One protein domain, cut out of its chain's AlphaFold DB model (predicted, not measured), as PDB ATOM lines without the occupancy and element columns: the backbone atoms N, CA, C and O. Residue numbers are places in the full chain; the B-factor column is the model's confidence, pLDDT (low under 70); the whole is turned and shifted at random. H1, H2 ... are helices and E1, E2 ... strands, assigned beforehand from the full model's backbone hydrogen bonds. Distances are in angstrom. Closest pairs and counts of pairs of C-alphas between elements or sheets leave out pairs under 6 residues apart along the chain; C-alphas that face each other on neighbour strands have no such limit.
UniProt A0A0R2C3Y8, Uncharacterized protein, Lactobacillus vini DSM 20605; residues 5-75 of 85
ATOM      1  N   SER A   5      59.268  48.950  -9.485       94.56
ATOM      2  CA  SER A   5      59.034  47.797 -10.359       94.56
ATOM      3  C   SER A   5      57.817  46.978  -9.923       94.56
ATOM      4  O   SER A   5      56.982  46.636 -10.758       94.56
ATOM      5  N   VAL A   6      57.672  46.725  -8.620       92.69
ATOM      6  CA  VAL A   6      56.530  46.002  -8.042       92.69
ATOM      7  C   VAL A   6      55.249  46.807  -8.219       92.69
ATOM      8  O   VAL A   6      54.233  46.257  -8.636       92.69
ATOM      9  N   LEU A   7      55.300  48.121  -7.987       94.06
ATOM     10  CA  LEU A   7      54.144  48.987  -8.204       94.06
ATOM     11  C   LEU A   7      53.674  48.950  -9.668       94.06
ATOM     12  O   LEU A   7      52.486  48.763  -9.924       94.06
ATOM     13  N   LYS A   8      54.604  49.057 -10.628       94.06
ATOM     14  CA  LYS A   8      54.294  48.948 -12.064       94.06
ATOM     15  C   LYS A   8      53.689  47.587 -12.420       94.06
ATOM     16  O   LYS A   8      52.745  47.535 -13.205       94.06
ATOM     17  N   LEU A   9      54.207  46.503 -11.836       93.56
ATOM     18  CA  LEU A   9      53.674  45.155 -12.038       93.56
ATOM     19  C   LEU A   9      52.228  45.045 -11.537       93.56
ATOM     20  O   LEU A   9      51.365  44.583 -12.277       93.56
ATOM     21  N   LEU A  10      51.950  45.507 -10.315       93.44
ATOM     22  CA  LEU A  10      50.612  45.435  -9.720       93.44
ATOM     23  C   LEU A  10      49.590  46.317 -10.456       93.44
ATOM     24  O   LEU A  10      48.417  45.956 -10.543       93.44
ATOM     25  N   GLN A  11      50.025  47.442 -11.033       92.69
ATOM     26  CA  GLN A  11      49.168  48.345 -11.810       92.69
ATOM     27  C   GLN A  11      48.820  47.824 -13.211       92.69
ATOM     28  O   GLN A  11      47.830  48.273 -13.789       92.69
ATOM     29  N   LYS A  12      49.602  46.892 -13.768       94.56
ATOM     30  CA  LYS A  12      49.332  46.328 -15.094       94.56
ATOM     31  C   LYS A  12      48.097  45.408 -15.037       94.56
ATOM     32  O   LYS A  12      48.108  44.458 -14.250       94.56
ATOM     33  N   PRO A  13      47.054  45.652 -15.856       94.50
ATOM     34  CA  PRO A  13      45.906  44.755 -15.935       94.50
ATOM     35  C   PRO A  13      46.284  43.396 -16.532       94.50
ATOM     36  O   PRO A  13      47.049  43.335 -17.499       94.50
ATOM     37  N   ASN A  14      45.731  42.318 -15.987       94.88
ATOM     38  CA  ASN A  14      45.727  40.997 -16.613       94.88
ATOM     39  C   ASN A  14      44.495  40.816 -17.528       94.88
ATOM     40  O   ASN A  14      43.646  41.701 -17.633       94.88
ATOM     41  N   SER A  15      44.403  39.669 -18.205       95.44
ATOM     42  CA  SER A  15      43.308  39.365 -19.138       95.44
ATOM     43  C   SER A  15      41.924  39.384 -18.478       95.44
ATOM     44  O   SER A  15      40.986  39.921 -19.061       95.44
ATOM     45  N   ILE A  16      41.800  38.867 -17.253       95.69
ATOM     46  CA  ILE A  16      40.541  38.865 -16.494       95.69
ATOM     47  C   ILE A  16      40.123  40.298 -16.162       95.69
ATOM     48  O   ILE A  16      38.976  40.675 -16.380       95.69
ATOM     49  N   GLU A  17      41.055  41.126 -15.687       95.56
ATOM     50  CA  GLU A  17      40.795  42.531 -15.359       95.56
ATOM     51  C   GLU A  17      40.361  43.342 -16.584       95.56
ATOM     52  O   GLU A  17      39.501  44.214 -16.466       95.56
ATOM     53  N   ILE A  18      40.940  43.061 -17.756       96.38
ATOM     54  CA  ILE A  18      40.555  43.705 -19.021       96.38
ATOM     55  C   ILE A  18      39.097  43.372 -19.370       96.38
ATOM     56  O   ILE A  18      38.321  44.283 -19.662       96.38
ATOM     57  N   GLU A  19      38.702  42.102 -19.286       96.69
ATOM     58  CA  GLU A  19      37.331  41.677 -19.593       96.69
ATOM     59  C   GLU A  19      36.310  42.154 -18.552       96.69
ATOM     60  O   GLU A  19      35.228  42.625 -18.911       96.69
ATOM     61  N   GLN A  20      36.656  42.108 -17.262       96.12
ATOM     62  CA  GLN A  20      35.799  42.625 -16.191       96.12
ATOM     63  C   GLN A  20      35.544  44.128 -16.357       96.12
ATOM     64  O   GLN A  20      34.404  44.562 -16.224       96.12
ATOM     65  N   LYS A  21      36.563  44.921 -16.721       94.81
ATOM     66  CA  LYS A  21      36.395  46.360 -17.004       94.81
ATOM     67  C   LYS A  21      35.479  46.636 -18.187       94.81
ATOM     68  O   LYS A  21      34.759  47.628 -18.173       94.81
ATOM     69  N   LYS A  22      35.546  45.797 -19.221       96.56
ATOM     70  CA  LYS A  22      34.752  45.965 -20.440       96.56
ATOM     71  C   LYS A  22      33.285  45.625 -20.204       96.56
ATOM     72  O   LYS A  22      32.410  46.357 -20.650       96.56
ATOM     73  N   ASN A  23      33.032  44.510 -19.523       95.12
ATOM     74  CA  ASN A  23      31.695  43.933 -19.448       95.12
ATOM     75  C   ASN A  23      31.018  44.172 -18.091       95.12
ATOM     76  O   ASN A  23      29.829  43.913 -17.980       95.12
ATOM     77  N   ALA A  24      31.744  44.627 -17.063       94.06
ATOM     78  CA  ALA A  24      31.277  44.756 -15.675       94.06
ATOM     79  C   ALA A  24      30.752  43.443 -15.052       94.06
ATOM     80  O   ALA A  24      29.997  43.462 -14.081       94.06
ATOM     81  N   HIS A  25      31.170  42.293 -15.591       95.06
ATOM     82  CA  HIS A  25      30.759  40.964 -15.138       95.06
ATOM     83  C   HIS A  25      31.911  40.223 -14.471       95.06
ATOM     84  O   HIS A  25      33.043  40.264 -14.952       95.06
ATOM     85  N   TYR A  26      31.608  39.508 -13.385       94.75
ATOM     86  CA  TYR A  26      32.558  38.606 -12.740       94.75
ATOM     87  C   TYR A  26      32.961  37.467 -13.684       94.75
ATOM     88  O   TYR A  26      32.120  36.874 -14.359       94.75
ATOM     89  N   LEU A  27      34.248  37.133 -13.669       94.56
ATOM     90  CA  LEU A  27      34.812  35.963 -14.334       94.56
ATOM     91  C   LEU A  27      35.474  35.097 -13.271       94.56
ATOM     92  O   LEU A  27      36.195  35.626 -12.426       94.56
ATOM     93  N   GLU A  28      35.222  33.789 -13.316       92.06
ATOM     94  CA  GLU A  28      35.785  32.860 -12.341       92.06
ATOM     95  C   GLU A  28      37.313  32.816 -12.431       92.06
ATOM     96  O   GLU A  28      37.873  32.530 -13.487       92.06
ATOM     97  N   GLU A  29      37.971  33.075 -11.303       90.62
ATOM     98  CA  GLU A  29      39.430  33.082 -11.170       90.62
ATOM     99  C   GLU A  29      39.948  32.022 -10.184       90.62
ATOM    100  O   GLU A  29      41.152  31.760 -10.137       90.62
ATOM    101  N   MET A  30      39.067  31.393  -9.400       93.19
ATOM    102  CA  MET A  30      39.464  30.426  -8.378       93.19
ATOM    103  C   MET A  30      39.656  29.021  -8.970       93.19
ATOM    104  O   MET A  30      38.760  28.510  -9.649       93.19
ATOM    105  N   PRO A  31      40.775  28.331  -8.675       94.19
ATOM    106  CA  PRO A  31      40.943  26.929  -9.044       94.19
ATOM    107  C   PRO A  31      39.851  26.054  -8.423       94.19
ATOM    108  O   PRO A  31      39.523  26.215  -7.249       94.19
ATOM    109  N   THR A  32      39.365  25.044  -9.148       94.50
ATOM    110  CA  THR A  32      38.329  24.121  -8.643       94.50
ATOM    111  C   THR A  32      38.719  23.475  -7.311       94.50
ATOM    112  O   THR A  32      37.895  23.350  -6.412       94.50
ATOM    113  N   ASN A  33      40.001  23.136  -7.143       95.25
ATOM    114  CA  ASN A  33      40.531  22.525  -5.919       95.25
ATOM    115  C   ASN A  33      40.608  23.492  -4.725       95.25
ATOM    116  O   ASN A  33      40.781  23.036  -3.596       95.25
ATOM    117  N   ALA A  34      40.492  24.801  -4.959       95.75
ATOM    118  CA  ALA A  34      40.400  25.802  -3.904       95.75
ATOM    119  C   ALA A  34      38.988  25.911  -3.319       95.75
ATOM    120  O   ALA A  34      38.817  26.540  -2.282       95.75
ATOM    121  N   ILE A  35      37.981  25.293  -3.945       97.25
ATOM    122  CA  ILE A  35      36.584  25.348  -3.514       97.25
ATOM    123  C   ILE A  35      36.254  24.076  -2.724       97.25
ATOM    124  O   ILE A  35      36.351  22.962  -3.236       97.25
ATOM    125  N   SER A  36      35.825  24.228  -1.471       97.38
ATOM    126  CA  SER A  36      35.274  23.120  -0.686       97.38
ATOM    127  C   SER A  36      33.858  22.804  -1.163       97.38
ATOM    128  O   SER A  36      32.933  23.579  -0.915       97.38
ATOM    129  N   GLN A  37      33.673  21.679  -1.857       96.25
ATOM    130  CA  GLN A  37      32.363  21.279  -2.384       96.25
ATOM    131  C   GLN A  37      31.346  21.040  -1.263       96.25
ATOM    132  O   GLN A  37      30.238  21.564  -1.330       96.25
ATOM    133  N   GLU A  38      31.744  20.319  -0.216       96.81
ATOM    134  CA  GLU A  38      30.891  20.001   0.932       96.81
ATOM    135  C   GLU A  38      30.383  21.273   1.627       96.81
ATOM    136  O   GLU A  38      29.175  21.492   1.740       96.81
ATOM    137  N   LEU A  39      31.297  22.169   2.016       97.12
ATOM    138  CA  LEU A  39      30.929  23.414   2.695       97.12
ATOM    139  C   LEU A  39      30.123  24.338   1.774       97.12
ATOM    140  O   LEU A  39      29.186  24.996   2.227       97.12
ATOM    141  N   SER A  40      30.438  24.357   0.475       97.00
ATOM    142  CA  SER A  40      29.689  25.167  -0.492       97.00
ATOM    143  C   SER A  40      28.253  24.672  -0.678       97.00
ATOM    144  O   SER A  40      27.328  25.481  -0.780       97.00
ATOM    145  N   GLN A  41      28.031  23.355  -0.671       96.69
ATOM    146  CA  GLN A  41      26.689  22.768  -0.743       96.69
ATOM    147  C   GLN A  41      25.845  23.102   0.492       96.69
ATOM    148  O   GLN A  41      24.649  23.392   0.351       96.69
ATOM    149  N   GLN A  42      26.463  23.093   1.677       96.88
ATOM    150  CA  GLN A  42      25.818  23.449   2.944       96.88
ATOM    151  C   GLN A  42      25.460  24.941   3.000       96.88
ATOM    152  O   GLN A  42      24.348  25.298   3.383       96.88
ATOM    153  N   LYS A  43      26.382  25.818   2.586       95.38
ATOM    154  CA  LYS A  43      26.211  27.278   2.650       95.38
ATOM    155  C   LYS A  43      25.415  27.878   1.485       95.38
ATOM    156  O   LYS A  43      24.958  29.010   1.604       95.38
ATOM    157  N   LYS A  44      25.239  27.139   0.381       95.81
ATOM    158  CA  LYS A  44      24.631  27.607  -0.886       95.81
ATOM    159  C   LYS A  44      25.411  28.727  -1.590       95.81
ATOM    160  O   LYS A  44      24.883  29.387  -2.479       95.81
ATOM    161  N   TYR A  45      26.679  28.910  -1.235       95.75
ATOM    162  CA  TYR A  45      27.630  29.803  -1.896       95.75
ATOM    163  C   TYR A  45      29.041  29.221  -1.784       95.75
ATOM    164  O   TYR A  45      29.266  28.282  -1.024       95.75
ATOM    165  N   LYS A  46      30.002  29.760  -2.541       96.44
ATOM    166  CA  LYS A  46      31.369  29.218  -2.584       96.44
ATOM    167  C   LYS A  46      32.082  29.389  -1.245       96.44
ATOM    168  O   LYS A  46      32.091  30.477  -0.671       96.44
ATOM    169  N   VAL A  47      32.718  28.320  -0.786       97.94
ATOM    170  CA  VAL A  47      33.594  28.326   0.386       97.94
ATOM    171  C   VAL A  47      34.998  27.943  -0.058       97.94
ATOM    172  O   VAL A  47      35.194  26.818  -0.523       97.94
ATOM    173  N   LEU A  48      35.968  28.858   0.060       96.81
ATOM    174  CA  LEU A  48      37.359  28.529  -0.263       96.81
ATOM    175  C   LEU A  48      38.042  27.808   0.899       96.81
ATOM    176  O   LEU A  48      37.789  28.103   2.070       96.81
ATOM    177  N   ASN A  49      38.909  26.864   0.548       96.31
ATOM    178  CA  ASN A  49      39.652  26.011   1.468       96.31
ATOM    179  C   ASN A  49      41.143  26.392   1.521       96.31
ATOM    180  O   ASN A  49      41.602  27.333   0.873       96.31
ATOM    181  N   ASN A  50      41.930  25.603   2.251       95.50
ATOM    182  CA  ASN A  50      43.348  25.878   2.486       95.50
ATOM    183  C   ASN A  50      44.276  25.582   1.282       95.50
ATOM    184  O   ASN A  50      45.490  25.467   1.455       95.50
ATOM    185  N   TYR A  51      43.750  25.470   0.057       95.00
ATOM    186  CA  TYR A  51      44.518  25.211  -1.169       95.00
ATOM    187  C   TYR A  51      45.719  26.153  -1.356       95.00
ATOM    188  O   TYR A  51      46.766  25.719  -1.839       95.00
ATOM    189  N   PHE A  52      45.597  27.417  -0.951       93.00
ATOM    190  CA  PHE A  52      46.643  28.432  -1.109       93.00
ATOM    191  C   PHE A  52      47.837  28.261  -0.150       93.00
ATOM    192  O   PHE A  52      48.904  28.827  -0.395       93.00
ATOM    193  N   PHE A  53      47.686  27.441   0.897       94.88
ATOM    194  CA  PHE A  53      48.649  27.290   1.994       94.88
ATOM    195  C   PHE A  53      49.449  25.980   1.946       94.88
ATOM    196  O   PHE A  53      50.169  25.665   2.886       94.88
ATOM    197  N   LYS A  54      49.367  25.198   0.854       87.69
ATOM    198  CA  LYS A  54      49.980  23.851   0.777       87.69
ATOM    199  C   LYS A  54      51.449  23.787   1.220       87.69
ATOM    200  O   LYS A  54      51.824  22.830   1.878       87.69
ATOM    201  N   ASN A  55      52.255  24.790   0.858       90.62
ATOM    202  CA  ASN A  55      53.697  24.840   1.143       90.62
ATOM    203  C   ASN A  55      54.126  26.174   1.786       90.62
ATOM    204  O   ASN A  55      55.285  26.571   1.658       90.62
ATOM    205  N   LYS A  56      53.187  26.942   2.350       94.12
ATOM    206  CA  LYS A  56      53.457  28.268   2.925       94.12
ATOM    207  C   LYS A  56      52.362  28.670   3.903       94.12
ATOM    208  O   LYS A  56      51.190  28.450   3.618       94.12
ATOM    209  N   ASP A  57      52.743  29.360   4.971       95.00
ATOM    210  CA  ASP A  57      51.787  29.865   5.967       95.00
ATOM    211  C   ASP A  57      51.076  31.144   5.506       95.00
ATOM    212  O   ASP A  57      49.968  31.444   5.941       95.00
ATOM    213  N   ILE A  58      51.704  31.903   4.600       95.50
ATOM    214  CA  ILE A  58      51.171  33.160   4.069       95.50
ATOM    215  C   ILE A  58      51.141  33.092   2.544       95.50
ATOM    216  O   ILE A  58      52.167  32.902   1.884       95.50
ATOM    217  N   TYR A  59      49.954  33.298   1.981       95.19
ATOM    218  CA  TYR A  59      49.736  33.456   0.551       95.19
ATOM    219  C   TYR A  59      49.401  34.918   0.244       95.19
ATOM    220  O   TYR A  59      48.525  35.503   0.872       95.19
ATOM    221  N   ILE A  60      50.116  35.508  -0.717       93.62
ATOM    222  CA  ILE A  60      49.900  36.885  -1.172       93.62
ATOM    223  C   ILE A  60      49.587  36.840  -2.663       93.62
ATOM    224  O   ILE A  60      50.364  36.292  -3.449       93.62
ATOM    225  N   SER A  61      48.472  37.451  -3.053       92.31
ATOM    226  CA  SER A  61      48.042  37.556  -4.445       92.31
ATOM    227  C   SER A  61      47.401  38.902  -4.742       92.31
ATOM    228  O   SER A  61      46.860  39.568  -3.863       92.31
ATOM    229  N   LYS A  62      47.427  39.281  -6.020       93.31
ATOM    230  CA  LYS A  62      46.603  40.365  -6.547       93.31
ATOM    231  C   LYS A  62      45.230  39.793  -6.914       93.31
ATOM    232  O   LYS A  62      45.163  38.883  -7.732       93.31
ATOM    233  N   HIS A  63      44.167  40.332  -6.324       91.81
ATOM    234  CA  HIS A  63      42.788  39.955  -6.644       91.81
ATOM    235  C   HIS A  63      42.231  40.784  -7.801       91.81
ATOM    236  O   HIS A  63      42.453  41.999  -7.850       91.81
ATOM    237  N   ASN A  64      41.447  40.159  -8.679       93.81
ATOM    238  CA  ASN A  64      40.717  40.881  -9.715       93.81
ATOM    239  C   ASN A  64      39.435  41.473  -9.103       93.81
ATOM    240  O   ASN A  64      38.605  40.766  -8.522       93.81
ATOM    241  N   ARG A  65      39.303  42.805  -9.157       92.19
ATOM    242  CA  ARG A  65      38.223  43.568  -8.498       92.19
ATOM    243  C   ARG A  65      37.650  44.666  -9.409       92.19
ATOM    244  O   ARG A  65      37.434  45.786  -8.964       92.19
ATOM    245  N   PHE A  66      37.415  44.356 -10.689       93.94
ATOM    246  CA  PHE A  66      36.795  45.291 -11.651       93.94
ATOM    247  C   PHE A  66      35.316  44.998 -11.953       93.94
ATOM    248  O   PHE A  66      34.730  45.633 -12.823       93.94
ATOM    249  N   ALA A  67      34.705  44.061 -11.227       95.06
ATOM    250  CA  ALA A  67      33.277  43.759 -11.270       95.06
ATOM    251  C   ALA A  67      32.783  43.375  -9.861       95.06
ATOM    252  O   ALA A  67      33.612  42.997  -9.022       95.06
ATOM    253  N   PRO A  68      31.465  43.441  -9.581       95.06
ATOM    254  CA  PRO A  68      30.903  42.936  -8.330       95.06
ATOM    255  C   PRO A  68      31.315  41.479  -8.094       95.06
ATOM    256  O   PRO A  68      31.062  40.607  -8.926       95.06
ATOM    257  N   TYR A  69      31.980  41.220  -6.969       93.94
ATOM    258  CA  TYR A  69      32.457  39.882  -6.633       93.94
ATOM    259  C   TYR A  69      31.322  39.066  -5.989       93.94
ATOM    260  O   TYR A  69      30.606  39.606  -5.140       93.94
ATOM    261  N   PRO A  70      31.124  37.787  -6.362       94.44
ATOM    262  CA  PRO A  70      30.031  36.979  -5.827       94.44
ATOM    263  C   PRO A  70      30.173  36.745  -4.319       94.44
ATOM    264  O   PRO A  70      31.279  36.678  -3.783       94.44
ATOM    265  N   THR A  71      29.046  36.550  -3.634       96.25
ATOM    266  CA  THR A  71      29.020  36.151  -2.220       96.25
ATOM    267  C   THR A  71      29.779  34.842  -2.011       96.25
ATOM    268  O   THR A  71      29.563  33.865  -2.732       96.25
ATOM    269  N   HIS A  72      30.663  34.818  -1.017       95.88
ATOM    270  CA  HIS A  72      31.496  33.665  -0.692       95.88
ATOM    271  C   HIS A  72      32.002  33.740   0.760       95.88
ATOM    272  O   HIS A  72      31.826  34.753   1.437       95.88
ATOM    273  N   SER A  73      32.621  32.660   1.242       97.31
ATOM    274  CA  SER A  73      33.330  32.626   2.532       97.31
ATOM    275  C   SER A  73      34.608  31.792   2.447       97.31
ATOM    276  O   SER A  73      34.890  31.184   1.413       97.31
ATOM    277  N   HIS A  74      35.366  31.734   3.542       97.19
ATOM    278  CA  HIS A  74      36.674  31.087   3.611       97.19
ATOM    279  C   HIS A  74      36.831  30.281   4.906       97.19
ATOM    280  O   HIS A  74      36.252  30.641   5.931       97.19
ATOM    281  N   THR A  75      37.657  29.231   4.880       96.62
ATOM    282  CA  THR A  75      38.118  28.508   6.089       96.62
ATOM    283  C   THR A  75      39.390  29.104   6.700       96.62
ATOM    284  O   THR A  75      40.010  28.491   7.565       96.62
TER     285      THR A  75
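What this domain is: This is residues 5 to 75 of the 85 residues of an uncharacterized protein of Lactobacillus vini DSM 20605 (UniProt A0A0R2C3Y8). The model is a flat, open frame of long links, with H1 and H2 at one end and, at the other, a two-stranded sheet of E1 and E2 with H3 packed on E1. The link of residues 24 to 36 runs from the H2 end to H3, and that of residues 54 to 71 goes from H4 back toward H2 and then returns to E2; residues 53 to 58 stick out. The printed part has 71 residues with four named helices and two named strands, in the order H1, H2, H3, E1, H4, E2; the sheet, E1 beside E2, is parallel. The class is mostly helix, although under half of the residues are in named elements. The whole is loose, with a radius of gyration of the C-alphas of 14.1 A and spans of 38 by 31 by 15 A.

How they stand to each other: E1, residues 46 to 48, and E2, residues 72 to 74, are parallel neighbours at 23 degrees. C-alphas 47 and 73 face each other at 4.8 A. Within hydrogen-bond range across the pair are N 48 and O 73, 2.9 A, and N 73 and O 46, 3.0 A. H3, residues 37 to 43, and E1 have 5 pairs of C-alphas within 8 A; the closest C-alphas are those of Ser 40 and Lys 46, 4.9 A apart. H3 and E2 are near each other, with 6 pairs of C-alphas within 10 A. E1, H4, residues 50 to 53, and E2 form a strand-helix-strand unit, two parallel neighbour strands with a helix between them along the chain; its crossover is right-handed. H3 and H4 are apart. H2, residues 15 to 23, is apart from E1, E2, H3 and H4. H1, residues 5 to 11, is apart from H2 and from H3. In H1, H2 and H3 every O i to N i+4 pair is within hydrogen-bond range; H4 is too short for such a pair, and its one O i to N i+3 pair is within range.

Where its parts are: E1 begins at C-alpha 46, (31.369, 29.218, -2.584), and is 6.5 A long; E2 is 7.2 A long and ends at C-alpha 74, (36.674, 31.087, 3.611). H3 measures 10.0 A and H4 5.5 A. H2, the longest helix by residues, measures 12.5 A. H1, 10.0 A long, begins at C-alpha 5, (59.034, 47.797, -10.359).

The domain as a whole: The two C-alphas farthest apart are those of Ser 5 and Gln 42, at 43.3 A. The printed part has no cut. The links H2 to H3, 13 residues, and H4 to E2, 18 residues, are long. Residues 53 to 58, of which 53 belongs to H4, stand free. The mean pLDDT of the printed part is 94.9, and no printed residue is under 70.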